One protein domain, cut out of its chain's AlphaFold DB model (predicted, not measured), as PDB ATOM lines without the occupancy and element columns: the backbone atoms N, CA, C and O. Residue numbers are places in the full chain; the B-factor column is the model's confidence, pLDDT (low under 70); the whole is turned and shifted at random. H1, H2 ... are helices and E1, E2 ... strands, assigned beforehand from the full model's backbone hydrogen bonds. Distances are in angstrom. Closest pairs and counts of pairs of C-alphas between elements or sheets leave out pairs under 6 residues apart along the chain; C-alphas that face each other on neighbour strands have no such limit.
ATOM      1  N   SER A 113     167.843 158.127 163.561       86.62
ATOM      2  CA  SER A 113     167.212 158.010 164.882       86.62
ATOM      3  C   SER A 113     165.691 157.870 164.815       86.62
ATOM      4  O   SER A 113     165.122 157.073 165.556       86.62
ATOM      5  N   ASP A 114     165.026 158.604 163.916       86.75
ATOM      6  CA  ASP A 114     163.572 158.481 163.755       86.75
ATOM      7  C   ASP A 114     163.206 157.123 163.139       86.75
ATOM      8  O   ASP A 114     162.197 156.522 163.508       86.75
ATOM      9  N   HIS A 115     164.050 156.598 162.244       88.69
ATOM     10  CA  HIS A 115     163.890 155.250 161.706       88.69
ATOM     11  C   HIS A 115     164.071 154.171 162.783       88.69
ATOM     12  O   HIS A 115     163.259 153.254 162.868       88.69
ATOM     13  N   GLU A 116     165.090 154.279 163.641       88.38
ATOM     14  CA  GLU A 116     165.298 153.343 164.754       88.38
ATOM     15  C   GLU A 116     164.111 153.346 165.731       88.38
ATOM     16  O   GLU A 116     163.666 152.274 166.151       88.38
ATOM     17  N   ALA A 117     163.566 154.527 166.044       87.56
ATOM     18  CA  ALA A 117     162.372 154.672 166.874       87.56
ATOM     19  C   ALA A 117     161.138 154.041 166.209       87.56
ATOM     20  O   ALA A 117     160.408 153.293 166.861       87.56
ATOM     21  N   LEU A 118     160.940 154.273 164.905       88.06
ATOM     22  CA  LEU A 118     159.860 153.658 164.129       88.06
ATOM     23  C   LEU A 118     159.931 152.130 164.195       88.06
ATOM     24  O   LEU A 118     158.930 151.474 164.476       88.06
ATOM     25  N   ILE A 119     161.109 151.553 163.957       88.69
ATOM     26  CA  ILE A 119     161.279 150.101 164.000       88.69
ATOM     27  C   ILE A 119     161.074 149.559 165.416       88.69
ATOM     28  O   ILE A 119     160.424 148.529 165.567       88.69
ATOM     29  N   ALA A 120     161.571 150.241 166.453       87.50
ATOM     30  CA  ALA A 120     161.341 149.838 167.842       87.50
ATOM     31  C   ALA A 120     159.843 149.791 168.186       87.50
ATOM     32  O   ALA A 120     159.374 148.797 168.743       87.50
ATOM     33  N   ALA A 121     159.095 150.826 167.802       86.88
ATOM     34  CA  ALA A 121     157.661 150.908 168.049       86.88
ATOM     35  C   ALA A 121     156.893 149.821 167.280       86.88
ATOM     36  O   ALA A 121     156.109 149.088 167.873       86.88
ATOM     37  N   VAL A 122     157.205 149.606 165.996       87.06
ATOM     38  CA  VAL A 122     156.591 148.529 165.197       87.06
ATOM     39  C   VAL A 122     156.919 147.144 165.763       87.06
ATOM     40  O   VAL A 122     156.075 146.254 165.740       87.06
ATOM     41  N   VAL A 123     158.126 146.926 166.290       87.62
ATOM     42  CA  VAL A 123     158.489 145.659 166.944       87.62
ATOM     43  C   VAL A 123     157.642 145.430 168.196       87.62
ATOM     44  O   VAL A 123     157.089 144.337 168.345       87.62
ATOM     45  N   ALA A 124     157.494 146.444 169.052       84.81
ATOM     46  CA  ALA A 124     156.659 146.369 170.249       84.81
ATOM     47  C   ALA A 124     155.184 146.105 169.897       84.81
ATOM     48  O   ALA A 124     154.595 145.134 170.380       84.81
ATOM     49  N   ASP A 125     154.636 146.885 168.964       82.94
ATOM     50  CA  ASP A 125     153.264 146.756 168.470       82.94
ATOM     51  C   ASP A 125     153.029 145.392 167.809       82.94
ATOM     52  O   ASP A 125     151.983 144.774 168.004       82.94
ATOM     53  N   SER A 126     154.022 144.847 167.097       82.81
ATOM     54  CA  SER A 126     153.922 143.508 166.504       82.81
ATOM     55  C   SER A 126     153.796 142.396 167.538       82.81
ATOM     56  O   SER A 126     153.130 141.393 167.271       82.81
ATOM     57  N   GLY A 127     154.396 142.571 168.719       77.56
ATOM     58  CA  GLY A 127     154.241 141.649 169.840       77.56
ATOM     59  C   GLY A 127     152.846 141.712 170.468       77.56
ATOM     60  O   GLY A 127     152.361 140.696 170.963       77.56
ATOM     61  N   GLN A 128     152.189 142.875 170.419       78.19
ATOM     62  CA  GLN A 128     150.889 143.110 171.049       78.19
ATOM     63  C   GLN A 128     149.702 142.834 170.113       78.19
ATOM     64  O   GLN A 128     148.739 142.178 170.507       78.19
ATOM     65  N   PHE A 129     149.758 143.331 168.879       76.69
ATOM     66  CA  PHE A 129     148.644 143.314 167.927       76.69
ATOM     67  C   PHE A 129     148.755 142.206 166.872       76.69
ATOM     68  O   PHE A 129     147.776 141.912 166.177       76.69
ATOM     69  N   GLY A 130     149.927 141.571 166.751       75.25
ATOM     70  CA  GLY A 130     150.193 140.547 165.743       75.25
ATOM     71  C   GLY A 130     150.072 141.094 164.319       75.25
ATOM     72  O   GLY A 130     150.441 142.231 164.038       75.25
ATOM     73  N   THR A 131     149.544 140.287 163.399       74.75
ATOM     74  CA  THR A 131     149.422 140.628 161.967       74.75
ATOM     75  C   THR A 131     148.026 141.110 161.562       74.75
ATOM     76  O   THR A 131     147.729 141.214 160.376       74.75
ATOM     77  N   ASN A 132     147.145 141.413 162.519       73.12
ATOM     78  CA  ASN A 132     145.803 141.900 162.206       73.12
ATOM     79  C   ASN A 132     145.803 143.421 162.013       73.12
ATOM     80  O   ASN A 132     145.767 144.146 163.000       73.12
ATOM     81  N   VAL A 133     145.786 143.896 160.762       72.50
ATOM     82  CA  VAL A 133     145.875 145.332 160.429       72.50
ATOM     83  C   VAL A 133     144.802 146.200 161.095       72.50
ATOM     84  O   VAL A 133     145.066 147.367 161.356       72.50
ATOM     85  N   ASP A 134     143.627 145.653 161.418       74.56
ATOM     86  CA  ASP A 134     142.539 146.422 162.040       74.56
ATOM     87  C   ASP A 134     142.867 146.813 163.495       74.56
ATOM     88  O   ASP A 134     142.340 147.795 164.015       74.56
ATOM     89  N   ASN A 135     143.791 146.088 164.133       73.62
ATOM     90  CA  ASN A 135     144.314 146.426 165.458       73.62
ATOM     91  C   ASN A 135     145.405 147.511 165.398       73.62
ATOM     92  O   ASN A 135     145.710 148.134 166.412       73.62
ATOM     93  N   TRP A 136     145.979 147.757 164.218       71.50
ATOM     94  CA  TRP A 136     147.031 148.747 163.999       71.50
ATOM     95  C   TRP A 136     146.401 150.083 163.594       71.50
ATOM     96  O   TRP A 136     146.313 150.426 162.416       71.50
ATOM     97  N   THR A 137     145.919 150.837 164.582       64.75
ATOM     98  CA  THR A 137     145.260 152.140 164.354       64.75
ATOM     99  C   THR A 137     146.237 153.315 164.358       64.75
ATOM    100  O   THR A 137     146.049 154.268 163.604       64.75
ATOM    101  N   ALA A 138     147.297 153.241 165.160       64.81
ATOM    102  CA  ALA A 138     148.412 154.181 165.179       64.81
ATOM    103  C   ALA A 138     149.655 153.477 165.736       64.81
ATOM    104  O   ALA A 138     149.514 152.559 166.538       64.81
ATOM    105  N   VAL A 139     150.846 153.933 165.338       60.53
ATOM    106  CA  VAL A 139     152.093 153.610 166.047       60.53
ATOM    107  C   VAL A 139     152.322 154.742 167.057       60.53
ATOM    108  O   VAL A 139     152.614 155.865 166.629       60.53
ATOM    109  N   PRO A 140     152.078 154.525 168.360       57.62
ATOM    110  CA  PRO A 140     152.153 155.589 169.354       57.62
ATOM    111  C   PRO A 140     153.597 156.090 169.550       57.62
ATOM    112  O   PRO A 140     154.564 155.397 169.255       57.62
ATOM    113  N   GLU A 141     153.727 157.323 170.052       60.53
ATOM    114  CA  GLU A 141     154.992 157.944 170.504       60.53
ATOM    115  C   GLU A 141     156.028 158.335 169.433       60.53
ATOM    116  O   GLU A 141     157.131 158.769 169.768       60.53
ATOM    117  N   LEU A 142     155.678 158.296 168.145       66.06
ATOM    118  CA  LEU A 142     156.565 158.788 167.088       66.06
ATOM    119  C   LEU A 142     156.352 160.274 166.781       66.06
ATOM    120  O   LEU A 142     155.227 160.754 166.656       66.06
ATOM    121  N   LYS A 143     157.463 160.996 166.589       69.75
ATOM    122  CA  LYS A 143     157.470 162.400 166.137       69.75
ATOM    123  C   LYS A 143     156.866 162.560 164.737       69.75
ATOM    124  O   LYS A 143     156.245 163.581 164.448       69.75
ATOM    125  N   THR A 144     157.049 161.549 163.894       71.75
ATOM    126  CA  THR A 144     156.513 161.476 162.537       71.75
ATOM    127  C   THR A 144     155.590 160.271 162.459       71.75
ATOM    128  O   THR A 144     156.037 159.147 162.677       71.75
ATOM    129  N   THR A 145     154.308 160.497 162.175       75.81
ATOM    130  CA  THR A 145     153.314 159.420 162.133       75.81
ATOM    131  C   THR A 145     153.500 158.577 160.867       75.81
ATOM    132  O   THR A 145     153.302 159.105 159.768       75.81
ATOM    133  N   PRO A 146     153.855 157.284 160.979       83.12
ATOM    134  CA  PRO A 146     153.977 156.416 159.819       83.12
ATOM    135  C   PRO A 146     152.596 156.051 159.266       83.12
ATOM    136  O   PRO A 146     151.601 155.990 159.992       83.12
ATOM    137  N   THR A 147     152.536 155.740 157.973       86.06
ATOM    138  CA  THR A 147     151.301 155.251 157.350       86.06
ATOM    139  C   THR A 147     151.214 153.736 157.482       86.06
ATOM    140  O   THR A 147     152.015 153.009 156.893       86.06
ATOM    141  N   ILE A 148     150.214 153.248 158.215       84.12
ATOM    142  CA  ILE A 148     149.912 151.816 158.312       84.12
ATOM    143  C   ILE A 148     148.983 151.430 157.164       84.12
ATOM    144  O   ILE A 148     147.958 152.069 156.917       84.12
ATOM    145  N   THR A 149     149.335 150.385 156.424       86.19
ATOM    146  CA  THR A 149     148.526 149.952 155.289       86.19
ATOM    147  C   THR A 149     148.728 148.482 154.939       86.19
ATOM    148  O   THR A 149     149.525 147.770 155.541       86.19
ATOM    149  N   ARG A 150     147.959 148.021 153.953       84.56
ATOM    150  CA  ARG A 150     148.065 146.677 153.371       84.56
ATOM    151  C   ARG A 150     149.118 146.687 152.249       84.56
ATOM    152  O   ARG A 150     149.206 147.704 151.551       84.56
ATOM    153  N   PRO A 151     149.837 145.578 151.986       82.50
ATOM    154  CA  PRO A 151     150.916 145.504 150.995       82.50
ATOM    155  C   PRO A 151     150.560 146.114 149.639       82.50
ATOM    156  O   PRO A 151     151.272 146.976 149.131       82.50
ATOM    157  N   ALA A 152     149.384 145.771 149.107       82.06
ATOM    158  CA  ALA A 152     148.922 146.251 147.806       82.06
ATOM    159  C   ALA A 152     148.735 147.782 147.726       82.06
ATOM    160  O   ALA A 152     148.730 148.347 146.635       82.06
ATOM    161  N   LYS A 153     148.554 148.465 148.865       82.75
ATOM    162  CA  LYS A 153     148.343 149.919 148.943       82.75
ATOM    163  C   LYS A 153     149.611 150.689 149.325       82.75
ATOM    164  O   LYS A 153     149.625 151.905 149.133       82.75
ATOM    165  N   ALA A 154     150.653 150.005 149.810       82.50
ATOM    166  CA  ALA A 154     151.888 150.615 150.304       82.50
ATOM    167  C   ALA A 154     152.521 151.563 149.278       82.50
ATOM    168  O   ALA A 154     152.701 152.742 149.567       82.50
ATOM    169  N   PHE A 155     152.745 151.091 148.052       83.38
ATOM    170  CA  PHE A 155     153.316 151.913 146.977       83.38
ATOM    171  C   PHE A 155     152.262 152.491 146.029       83.38
ATOM    172  O   PHE A 155     152.450 153.575 145.486       83.38
ATOM    173  N   ALA A 156     151.130 151.805 145.842       83.06
ATOM    174  CA  ALA A 156     150.100 152.245 144.899       83.06
ATOM    175  C   ALA A 156     149.389 153.538 145.337       83.06
ATOM    176  O   ALA A 156     148.980 154.325 144.490       83.06
ATOM    177  N   LYS A 157     149.210 153.743 146.651       82.56
ATOM    178  CA  LYS A 157     148.482 154.899 147.204       82.56
ATOM    179  C   LYS A 157     149.316 155.759 148.146       82.56
ATOM    180  O   LYS A 157     149.073 156.956 148.221       82.56
ATOM    181  N   ASN A 158     150.284 155.160 148.837       84.69
ATOM    182  CA  ASN A 158     151.013 155.812 149.925       84.69
ATOM    183  C   ASN A 158     152.504 156.011 149.619       84.69
ATOM    184  O   ASN A 158     153.295 156.209 150.535       84.69
ATOM    185  N   SER A 159     152.905 155.998 148.343       81.94
ATOM    186  CA  SER A 159     154.308 156.204 147.953       81.94
ATOM    187  C   SER A 159     154.877 157.540 148.430       81.94
ATOM    188  O   SER A 159     156.047 157.610 148.790       81.94
ATOM    189  N   ALA A 160     154.058 158.593 148.490       83.56
ATOM    190  CA  ALA A 160     154.480 159.878 149.040       83.56
ATOM    191  C   ALA A 160     154.896 159.746 150.516       83.56
ATOM    192  O   ALA A 160     155.858 160.379 150.947       83.56
ATOM    193  N   GLU A 161     154.215 158.897 151.284       85.81
ATOM    194  CA  GLU A 161     154.420 158.722 152.724       85.81
ATOM    195  C   GLU A 161     155.639 157.855 153.067       85.81
ATOM    196  O   GLU A 161     156.001 157.741 154.234       85.81
ATOM    197  N   LEU A 162     156.360 157.326 152.071       83.94
ATOM    198  CA  LEU A 162     157.651 156.656 152.281       83.94
ATOM    199  C   LEU A 162     158.685 157.578 152.952       83.94
ATOM    200  O   LEU A 162     159.542 157.090 153.688       83.94
ATOM    201  N   ARG A 163     158.550 158.905 152.792       83.12
ATOM    202  CA  ARG A 163     159.344 159.916 153.517       83.12
ATOM    203  C   ARG A 163     159.131 159.898 155.038       83.12
ATOM    204  O   ARG A 163     160.019 160.308 155.771       83.12
ATOM    205  N   ASN A 164     157.968 159.417 155.484       83.88
ATOM    206  CA  ASN A 164     157.537 159.321 156.884       83.88
ATOM    207  C   ASN A 164     157.564 157.874 157.413       83.88
ATOM    208  O   ASN A 164     157.410 157.648 158.610       83.88
ATOM    209  N   GLY A 165     157.764 156.899 156.521       85.06
ATOM    210  CA  GLY A 165     157.694 155.472 156.806       85.06
ATOM    211  C   GLY A 165     156.309 154.882 156.535       85.06
ATOM    212  O   GLY A 165     155.279 155.388 156.980       85.06
ATOM    213  N   VAL A 166     156.292 153.764 155.811       88.31
ATOM    214  CA  VAL A 166     155.096 152.971 155.525       88.31
ATOM    215  C   VAL A 166     155.241 151.613 156.196       88.31
ATOM    216  O   VAL A 166     156.176 150.862 155.912       88.31
ATOM    217  N   VAL A 167     154.296 151.290 157.074       88.31
ATOM    218  CA  VAL A 167     154.203 149.995 157.748       88.31
ATOM    219  C   VAL A 167     153.170 149.158 157.008       88.31
ATOM    220  O   VAL A 167     151.972 149.435 157.038       88.31
ATOM    221  N   SER A 168     153.644 148.138 156.305       88.19
ATOM    222  CA  SER A 168     152.812 147.204 155.563       88.19
ATOM    223  C   SER A 168     152.551 145.957 156.400       88.19
ATOM    224  O   SER A 168     153.446 145.128 156.579       88.19
ATOM    225  N   VAL A 169     151.315 145.797 156.870       85.06
ATOM    226  CA  VAL A 169     150.876 144.627 157.646       85.06
ATOM    227  C   VAL A 169     150.270 143.590 156.693       85.06
ATOM    228  O   VAL A 169     149.376 143.940 155.918       85.06
ATOM    229  N   PRO A 170     150.742 142.332 156.705       82.44
ATOM    230  CA  PRO A 170     150.335 141.324 155.732       82.44
ATOM    231  C   PRO A 170     148.862 140.921 155.891       82.44
ATOM    232  O   PRO A 170     148.315 140.919 156.991       82.44
ATOM    233  N   GLU A 171     148.239 140.525 154.783       72.81
ATOM    234  CA  GLU A 171     146.891 139.943 154.758       72.81
ATOM    235  C   GLU A 171     146.964 138.402 154.804       72.81
ATOM    236  O   GLU A 171     148.027 137.812 154.590       72.81
ATOM    237  N   ASP A 172     145.837 137.746 155.096       61.50
ATOM    238  CA  ASP A 172     145.630 136.297 154.918       61.50
ATOM    239  C   ASP A 172     146.656 135.371 155.607       61.50
ATOM    240  O   ASP A 172     147.098 134.365 155.053       61.50
ATOM    241  N   GLY A 173     147.049 135.689 156.845       58.47
ATOM    242  CA  GLY A 173     147.950 134.834 157.632       58.47
ATOM    243  C   GLY A 173     149.430 134.938 157.246       58.47
ATOM    244  O   GLY A 173     150.246 134.121 157.688       58.47
ATOM    245  N   GLY A 174     149.808 135.949 156.456       64.88
ATOM    246  CA  GLY A 174     151.211 136.324 156.299       64.88
ATOM    247  C   GLY A 174     151.838 136.699 157.648       64.88
ATOM    248  O   GLY A 174     151.167 137.215 158.540       64.88
ATOM    249  N   ARG A 175     153.127 136.389 157.821       71.00
ATOM    250  CA  ARG A 175     153.840 136.538 159.109       71.00
ATOM    251  C   ARG A 175     154.743 137.767 159.184       71.00
ATOM    252  O   ARG A 175     155.263 138.060 160.256       71.00
ATOM    253  N   ASP A 176     154.942 138.441 158.055       83.75
ATOM    254  CA  ASP A 176     156.001 139.432 157.879       83.75
ATOM    255  C   ASP A 176     155.395 140.814 157.708       83.75
ATOM    256  O   ASP A 176     154.778 141.106 156.685       83.75
ATOM    257  N   ILE A 177     155.584 141.661 158.716       86.06
ATOM    258  CA  ILE A 177     155.305 143.091 158.623       86.06
ATOM    259  C   ILE A 177     156.513 143.731 157.951       86.06
ATOM    260  O   ILE A 177     157.653 143.484 158.346       86.06
ATOM    261  N   ILE A 178     156.278 144.538 156.925       89.50
ATOM    262  CA  ILE A 178     157.354 145.170 156.164       89.50
ATOM    263  C   ILE A 178     157.295 146.665 156.410       89.50
ATOM    264  O   ILE A 178     156.290 147.305 156.112       89.50
ATOM    265  N   VAL A 179     158.379 147.226 156.929       89.06
ATOM    266  CA  VAL A 179     158.546 148.669 157.056       89.06
ATOM    267  C   VAL A 179     159.403 149.144 155.893       89.06
ATOM    268  O   VAL A 179     160.560 148.741 155.765       89.06
ATOM    269  N   ALA A 180     158.816 149.980 155.041       90.44
ATOM    270  CA  ALA A 180     159.486 150.629 153.921       90.44
ATOM    271  C   ALA A 180     159.577 152.131 154.197       90.44
ATOM    272  O   ALA A 180     158.566 152.775 154.476       90.44
ATOM    273  N   ALA A 181     160.779 152.695 154.136       90.56
ATOM    274  CA  ALA A 181     161.003 154.110 154.405       90.56
ATOM    275  C   ALA A 181     162.170 154.668 153.586       90.56
ATOM    276  O   ALA A 181     163.046 153.923 153.140       90.56
ATOM    277  N   TYR A 182     162.206 155.990 153.445       89.38
ATOM    278  CA  TYR A 182     163.412 156.711 153.058       89.38
ATOM    279  C   TYR A 182     164.145 157.178 154.306       89.38
ATOM    280  O   TYR A 182     163.542 157.816 155.169       89.38
ATOM    281  N   VAL A 183     165.444 156.897 154.384       86.06
ATOM    282  CA  VAL A 183     166.308 157.332 155.485       86.06
ATOM    283  C   VAL A 183     167.523 158.029 154.898       86.06
ATOM    284  O   VAL A 183     168.294 157.409 154.166       86.06
ATOM    285  N   GLU A 184     167.672 159.322 155.177       86.62
ATOM    286  CA  GLU A 184     168.742 160.170 154.627       86.62
ATOM    287  C   GLU A 184     168.907 160.041 153.096       86.62
ATOM    288  O   GLU A 184     170.011 159.882 152.575       86.62
ATOM    289  N   GLY A 185     167.791 160.035 152.363       81.19
ATOM    290  CA  GLY A 185     167.773 159.891 150.904       81.19
ATOM    291  C   GLY A 185     168.123 158.491 150.387       81.19
ATOM    292  O   GLY A 185     168.412 158.336 149.202       81.19
ATOM    293  N   ARG A 186     168.106 157.465 151.245       84.50
ATOM    294  CA  ARG A 186     168.381 156.063 150.895       84.50
ATOM    295  C   ARG A 186     167.178 155.172 151.187       84.50
ATOM    296  O   ARG A 186     166.350 155.496 152.034       84.50
ATOM    297  N   TRP A 187     167.093 154.031 150.505       86.44
ATOM    298  CA  TRP A 187     166.103 153.003 150.829       86.44
ATOM    299  C   TRP A 187     166.383 152.375 152.190       86.44
ATOM    300  O   TRP A 187     167.514 151.970 152.458       86.44
ATOM    301  N   ALA A 188     165.337 152.214 152.995       88.25
ATOM    302  CA  ALA A 188     165.343 151.379 154.183       88.25
ATOM    303  C   ALA A 188     164.188 150.377 154.116       88.25
ATOM    304  O   ALA A 188     163.016 150.757 154.055       88.25
ATOM    305  N   PHE A 189     164.533 149.089 154.130       89.38
ATOM    306  CA  PHE A 189     163.572 147.993 154.190       89.38
ATOM    307  C   PHE A 189     163.887 147.115 155.393       89.38
ATOM    308  O   PHE A 189     164.946 146.482 155.459       89.38
ATOM    309  N   THR A 190     162.930 147.032 156.310       89.19
ATOM    310  CA  THR A 190     163.035 146.223 157.523       89.19
ATOM    311  C   THR A 190     161.851 145.273 157.591       89.19
ATOM    312  O   THR A 190     160.707 145.675 157.384       89.19
ATOM    313  N   ILE A 191     162.120 144.001 157.871       88.81
ATOM    314  CA  ILE A 191     161.079 142.999 158.113       88.81
ATOM    315  C   ILE A 191     160.939 142.813 159.619       88.81
ATOM    316  O   ILE A 191     161.942 142.626 160.305       88.81
ATOM    317  N   VAL A 192     159.708 142.820 160.117       87.00
ATOM    318  CA  VAL A 192     159.356 142.554 161.512       87.00
ATOM    319  C   VAL A 192     158.496 141.294 161.578       87.00
ATOM    320  O   VAL A 192     157.516 141.153 160.844       87.00
ATOM    321  N   ARG A 193     158.870 140.362 162.458       84.56
ATOM    322  CA  ARG A 193     158.167 139.095 162.688       84.56
ATOM    323  C   ARG A 193     158.185 138.762 164.178       84.56
ATOM    324  O   ARG A 193     159.238 138.442 164.722       84.56
ATOM    325  N   GLY A 194     157.013 138.783 164.813       73.25
ATOM    326  CA  GLY A 194     156.806 138.269 166.174       73.25
ATOM    327  C   GLY A 194     157.757 138.846 167.228       73.25
ATOM    328  O   GLY A 194     158.364 138.077 167.969       73.25
ATOM    329  N   GLY A 195     157.930 140.171 167.264       77.31
ATOM    330  CA  GLY A 195     158.824 140.837 168.220       77.31
ATOM    331  C   GLY A 195     160.315 140.819 167.849       77.31
ATOM    332  O   GLY A 195     161.133 141.335 168.604       77.31
ATOM    333  N   ALA A 196     160.682 140.263 166.692       84.06
ATOM    334  CA  ALA A 196     162.024 140.363 166.121       84.06
ATOM    335  C   ALA A 196     162.006 141.191 164.830       84.06
ATOM    336  O   ALA A 196     160.991 141.248 164.132       84.06
ATOM    337  N   CYS A 197     163.141 141.796 164.482       87.31
ATOM    338  CA  CYS A 197     163.305 142.561 163.250       87.31
ATOM    339  C   CYS A 197     164.616 142.226 162.538       87.31
ATOM    340  O   CYS A 197     165.603 141.873 163.180       87.31
ATOM    341  N   GLY A 198     164.619 142.370 161.213       85.56
ATOM    342  CA  GLY A 198     165.800 142.231 160.369       85.56
ATOM    343  C   GLY A 198     165.872 143.340 159.326       85.56
ATOM    344  O   GLY A 198     164.956 143.490 158.510       85.56
ATOM    345  N   SER A 199     166.965 144.104 159.344       86.00
ATOM    346  CA  SER A 199     167.250 145.137 158.346       86.00
ATOM    347  C   SER A 199     167.767 144.458 157.082       86.00
ATOM    348  O   SER A 199     168.802 143.788 157.106       86.00
ATOM    349  N   LYS A 200     167.028 144.601 155.979       82.88
ATOM    350  CA  LYS A 200     167.351 143.978 154.687       82.88
ATOM    351  C   LYS A 200     168.068 144.935 153.744       82.88
ATOM    352  O   LYS A 200     168.863 144.493 152.923       82.88
ATOM    353  N   VAL A 201     167.784 146.230 153.869       80.06
ATOM    354  CA  VAL A 201     168.354 147.305 153.047       80.06
ATOM    355  C   VAL A 201     168.407 148.574 153.877       80.06
ATOM    356  O   VAL A 201     167.465 148.837 154.626       80.06
ATOM    357  N   GLY A 202     169.449 149.378 153.682       76.06
ATOM    358  CA  GLY A 202     169.571 150.691 154.306       76.06
ATOM    359  C   GLY A 202     170.352 150.669 155.618       76.06
ATOM    360  O   GLY A 202     171.043 149.689 155.908       76.06
ATOM    361  N   PRO A 203     170.300 151.764 156.398       75.50
ATOM    362  CA  PRO A 203     171.002 151.841 157.669       75.50
ATOM    363  C   PRO A 203     170.511 150.747 158.620       75.50
ATOM    364  O   PRO A 203     169.312 150.528 158.795       75.50
ATOM    365  N   VAL A 204     171.468 150.046 159.218       77.88
ATOM    366  CA  VAL A 204     171.206 148.921 160.113       77.88
ATOM    367  C   VAL A 204     170.711 149.451 161.444       77.88
ATOM    368  O   VAL A 204     171.424 150.187 162.124       77.88
ATOM    369  N   VAL A 205     169.510 149.038 161.836       80.31
ATOM    370  CA  VAL A 205     168.975 149.341 163.163       80.31
ATOM    371  C   VAL A 205     169.653 148.424 164.175       80.31
ATOM    372  O   VAL A 205     169.618 147.204 164.020       80.31
ATOM    373  N   LYS A 206     170.260 148.991 165.226       78.62
ATOM    374  CA  LYS A 206     171.101 148.240 166.182       78.62
ATOM    375  C   LYS A 206     170.411 147.037 166.831       78.62
ATOM    376  O   LYS A 206     171.079 146.050 167.119       78.62
ATOM    377  N   GLN A 207     169.100 147.115 167.077       80.12
ATOM    378  CA  GLN A 207     168.335 146.015 167.678       80.12
ATOM    379  C   GLN A 207     167.882 144.926 166.686       80.12
ATOM    380  O   GLN A 207     167.310 143.927 167.116       80.12
ATOM    381  N   CYS A 208     168.105 145.103 165.381       84.00
ATOM    382  CA  CYS A 208     167.658 144.170 164.348       84.00
ATOM    383  C   CYS A 208     168.796 143.285 163.837       84.00
ATOM    384  O   CYS A 208     169.964 143.678 163.840       84.00
ATOM    385  N   SER A 209     168.456 142.094 163.336       82.62
ATOM    386  CA  SER A 209     169.421 141.264 162.617       82.62
ATOM    387  C   SER A 209     169.917 142.000 161.371       82.62
ATOM    388  O   SER A 209     169.132 142.515 160.567       82.62
ATOM    389  N   TYR A 210     171.239 142.046 161.208       79.88
ATOM    390  CA  TYR A 210     171.854 142.548 159.989       79.88
ATOM    391  C   TYR A 210     171.747 141.489 158.899       79.88
ATOM    392  O   TYR A 210     172.398 140.449 158.964       79.88
ATOM    393  N   GLU A 211     170.906 141.749 157.905       72.44
ATOM    394  CA  GLU A 211     170.727 140.865 156.755       72.44
ATOM    395  C   GLU A 211     170.916 141.595 155.424       72.44
ATOM    396  O   GLU A 211     170.622 141.039 154.360       72.44
ATOM    397  N   THR A 212     171.413 142.834 155.467       68.81
ATOM    398  CA  THR A 212     171.819 143.533 154.251       68.81
ATOM    399  C   THR A 212     173.107 142.901 153.738       68.81
ATOM    400  O   THR A 212     173.996 142.564 154.522       68.81
ATOM    401  N   ARG A 213     173.187 142.663 152.428       66.31
ATOM    402  CA  ARG A 213     174.382 142.070 151.830       66.31
ATOM    403  C   ARG A 213     175.306 143.178 151.346       66.31
ATOM    404  O   ARG A 213     174.897 144.028 150.559       66.31
ATOM    405  N   ASP A 214     176.568 143.102 151.751       58.56
ATOM    406  CA  ASP A 214     177.608 144.051 151.335       58.56
ATOM    407  C   ASP A 214     177.982 143.904 149.846       58.56
ATOM    408  O   ASP A 214     178.628 144.776 149.273       58.56
ATOM    409  N   ASP A 215     177.572 142.802 149.205       58.56
ATOM    410  CA  ASP A 215     177.812 142.519 147.784       58.56
ATOM    411  C   ASP A 215     176.834 143.245 146.840       58.56
ATOM    412  O   ASP A 215     176.895 143.050 145.627       58.56
ATOM    413  N   GLY A 216     175.930 144.073 147.380       57.06
ATOM    414  CA  GLY A 216     174.930 144.814 146.607       57.06
ATOM    415  C   GLY A 216     173.826 143.934 146.016       57.06
ATOM    416  O   GLY A 216     172.968 144.437 145.291       57.06
ATOM    417  N   ARG A 217     173.825 142.630 146.320       65.06
ATOM    418  CA  ARG A 217     172.806 141.692 145.853       65.06
ATOM    419  C   ARG A 217     171.669 141.580 146.848       65.06
ATOM    420  O   ARG A 217     171.811 141.751 148.057       65.06
ATOM    421  N   TRP A 218     170.524 141.181 146.322       73.81
ATOM    422  CA  TRP A 218     169.312 140.971 147.092       73.81
ATOM    423  C   TRP A 218     169.099 139.471 147.256       73.81
ATOM    424  O   TRP A 218     169.164 138.716 146.289       73.81
ATOM    425  N   SER A 219     168.860 138.999 148.480       74.56
ATOM    426  CA  SER A 219     168.509 137.587 148.652       74.56
ATOM    427  C   SER A 219     167.128 137.307 148.050       74.56
ATOM    428  O   SER A 219     166.237 138.155 148.121       74.56
ATOM    429  N   ASN A 220     166.911 136.095 147.525       75.94
ATOM    430  CA  ASN A 220     165.605 135.679 146.991       75.94
ATOM    431  C   ASN A 220     164.462 135.898 147.993       75.94
ATOM    432  O   ASN A 220     163.351 136.242 147.601       75.94
ATOM    433  N   MET A 221     164.743 135.736 149.291       75.25
ATOM    434  CA  MET A 221     163.789 136.040 150.355       75.25
ATOM    435  C   MET A 221     163.402 137.520 150.326       75.25
ATOM    436  O   MET A 221     162.218 137.822 150.218       75.25
ATOM    437  N   VAL A 222     164.376 138.435 150.347       78.69
ATOM    438  CA  VAL A 222     164.119 139.884 150.332       78.69
ATOM    439  C   VAL A 222     163.385 140.302 149.059       78.69
ATOM    440  O   VAL A 222     162.400 141.033 149.149       78.69
ATOM    441  N   VAL A 223     163.796 139.789 147.894       82.00
ATOM    442  CA  VAL A 223     163.106 140.043 146.618       82.00
ATOM    443  C   VAL A 223     161.649 139.581 146.689       82.00
ATOM    444  O   VAL A 223     160.746 140.344 146.349       82.00
ATOM    445  N   SER A 224     161.398 138.359 147.175       82.06
ATOM    446  CA  SER A 224     160.040 137.816 147.292       82.06
ATOM    447  C   SER A 224     159.172 138.634 148.249       82.06
ATOM    448  O   SER A 224     158.020 138.921 147.930       82.06
ATOM    449  N   THR A 225     159.735 139.073 149.378       81.94
ATOM    450  CA  THR A 225     159.028 139.871 150.375       81.94
ATOM    451  C   THR A 225     158.693 141.254 149.832       81.94
ATOM    452  O   THR A 225     157.547 141.680 149.921       81.94
ATOM    453  N   ILE A 226     159.647 141.953 149.216       84.94
ATOM    454  CA  ILE A 226     159.408 143.297 148.673       84.94
ATOM    455  C   ILE A 226     158.427 143.252 147.506       84.94
ATOM    456  O   ILE A 226     157.580 144.132 147.383       84.94
ATOM    457  N   ASN A 227     158.451 142.195 146.695       85.38
ATOM    458  CA  ASN A 227     157.476 142.029 145.621       85.38
ATOM    459  C   ASN A 227     156.034 141.839 146.112       85.38
ATOM    460  O   ASN A 227     155.113 142.068 145.333       85.38
ATOM    461  N   THR A 228     155.799 141.524 147.392       84.19
ATOM    462  CA  THR A 228     154.439 141.584 147.966       84.19
ATOM    463  C   THR A 228     153.891 143.013 148.051       84.19
ATOM    464  O   THR A 228     152.677 143.204 148.037       84.19
ATOM    465  N   LEU A 229     154.778 144.016 148.094       83.81
ATOM    466  CA  LEU A 229     154.446 145.443 148.117       83.81
ATOM    467  C   LEU A 229     154.249 146.029 146.715       83.81
ATOM    468  O   LEU A 229     153.852 147.191 146.582       83.81
ATOM    469  N   LYS A 230     154.555 145.251 145.669       84.44
ATOM    470  CA  LYS A 230     154.435 145.691 144.284       84.44
ATOM    471  C   LYS A 230     152.971 146.057 143.999       84.44
ATOM    472  O   LYS A 230     152.086 145.232 144.254       84.44
TER     473      LYS A 230
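This is residues 113 to 230 of the 233 residues of an uncharacterized protein of Rhizobium sp. BK700 (UniProt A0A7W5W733). What is the main picture? A twisted five-stranded sheet stands in the middle, with long H1 along one face; on the other face H4 runs across the strands, small H2 is over E2, and small H3 lies beside the strands, over none of them. What makes it up? The 118 printed residues include four named helices and five named strands, in the order H1 E1 H2 H3 E2 E3 E4 E5 H4; the class is mixed, helices and strands, and the mixed sheet runs E1 E2 E3 E4 E5. How large is it? It is compact, with a radius of gyration of the C-alphas of 12.8 A and spans of 38 by 30 by 27 A.

Where is H1? H1, residues 113 to 129, runs along the strands, at 18 degrees to E4, residues 186 to 193, on the local plane; their closest C-alphas, Val 123 and Val 192, are 6.3 A apart. How do the strands pair? E1, residues 147 to 149, is parallel to E2, residues 166 to 168, with N 149 and O 167 at 2.9 A; H2, residues 151 to 154, and H3, residues 159 to 163, complete a strand-helix-strand unit, parallel neighbours linked through helices, with a right-handed crossover. E2, E3, residues 177 to 183, E4 and E5, residues 196 to 201, form a meander, each strand the antiparallel neighbour of the one before: N 166 and O 180 are 2.8 A apart, N 179 and O 190 2.8 A, N 191 and O 198 3.0 A. What is on the opposite face from H1? H2, H3 and H4, residues 220 to 227, are there; the closest C-alphas of H2 and E2, Pro 151 and Ser 168, are 5.2 A apart, those of H3 and E3, Leu 162 and Ala 181, 4.7 A, and H4 runs across the strands at 77 degrees to E4 on the local plane. Are the helix backbones in range? Every O i to N i+4 pair is within hydrogen-bond range in H1 and H4, 0 of 1 in H3, with 1 of 2 O i to N i+3 pairs, and H2 is too short for one.

Where do the elements begin and end? H1 begins at C-alpha 113 (167.212, 158.010, 164.882), and H4 ends at C-alpha 227 (157.476, 142.029, 145.621). Which are long? From first to last C-alpha, H1 is 23.9 A, E4 23.1 A and E3 18.3 A.

Which links are long? H1 to E1 and E5 to H4 are, and the printed part has no cut. Where is confidence low? Residues 137 to 143, 172 to 174 and 212 to 217 have pLDDT under 70.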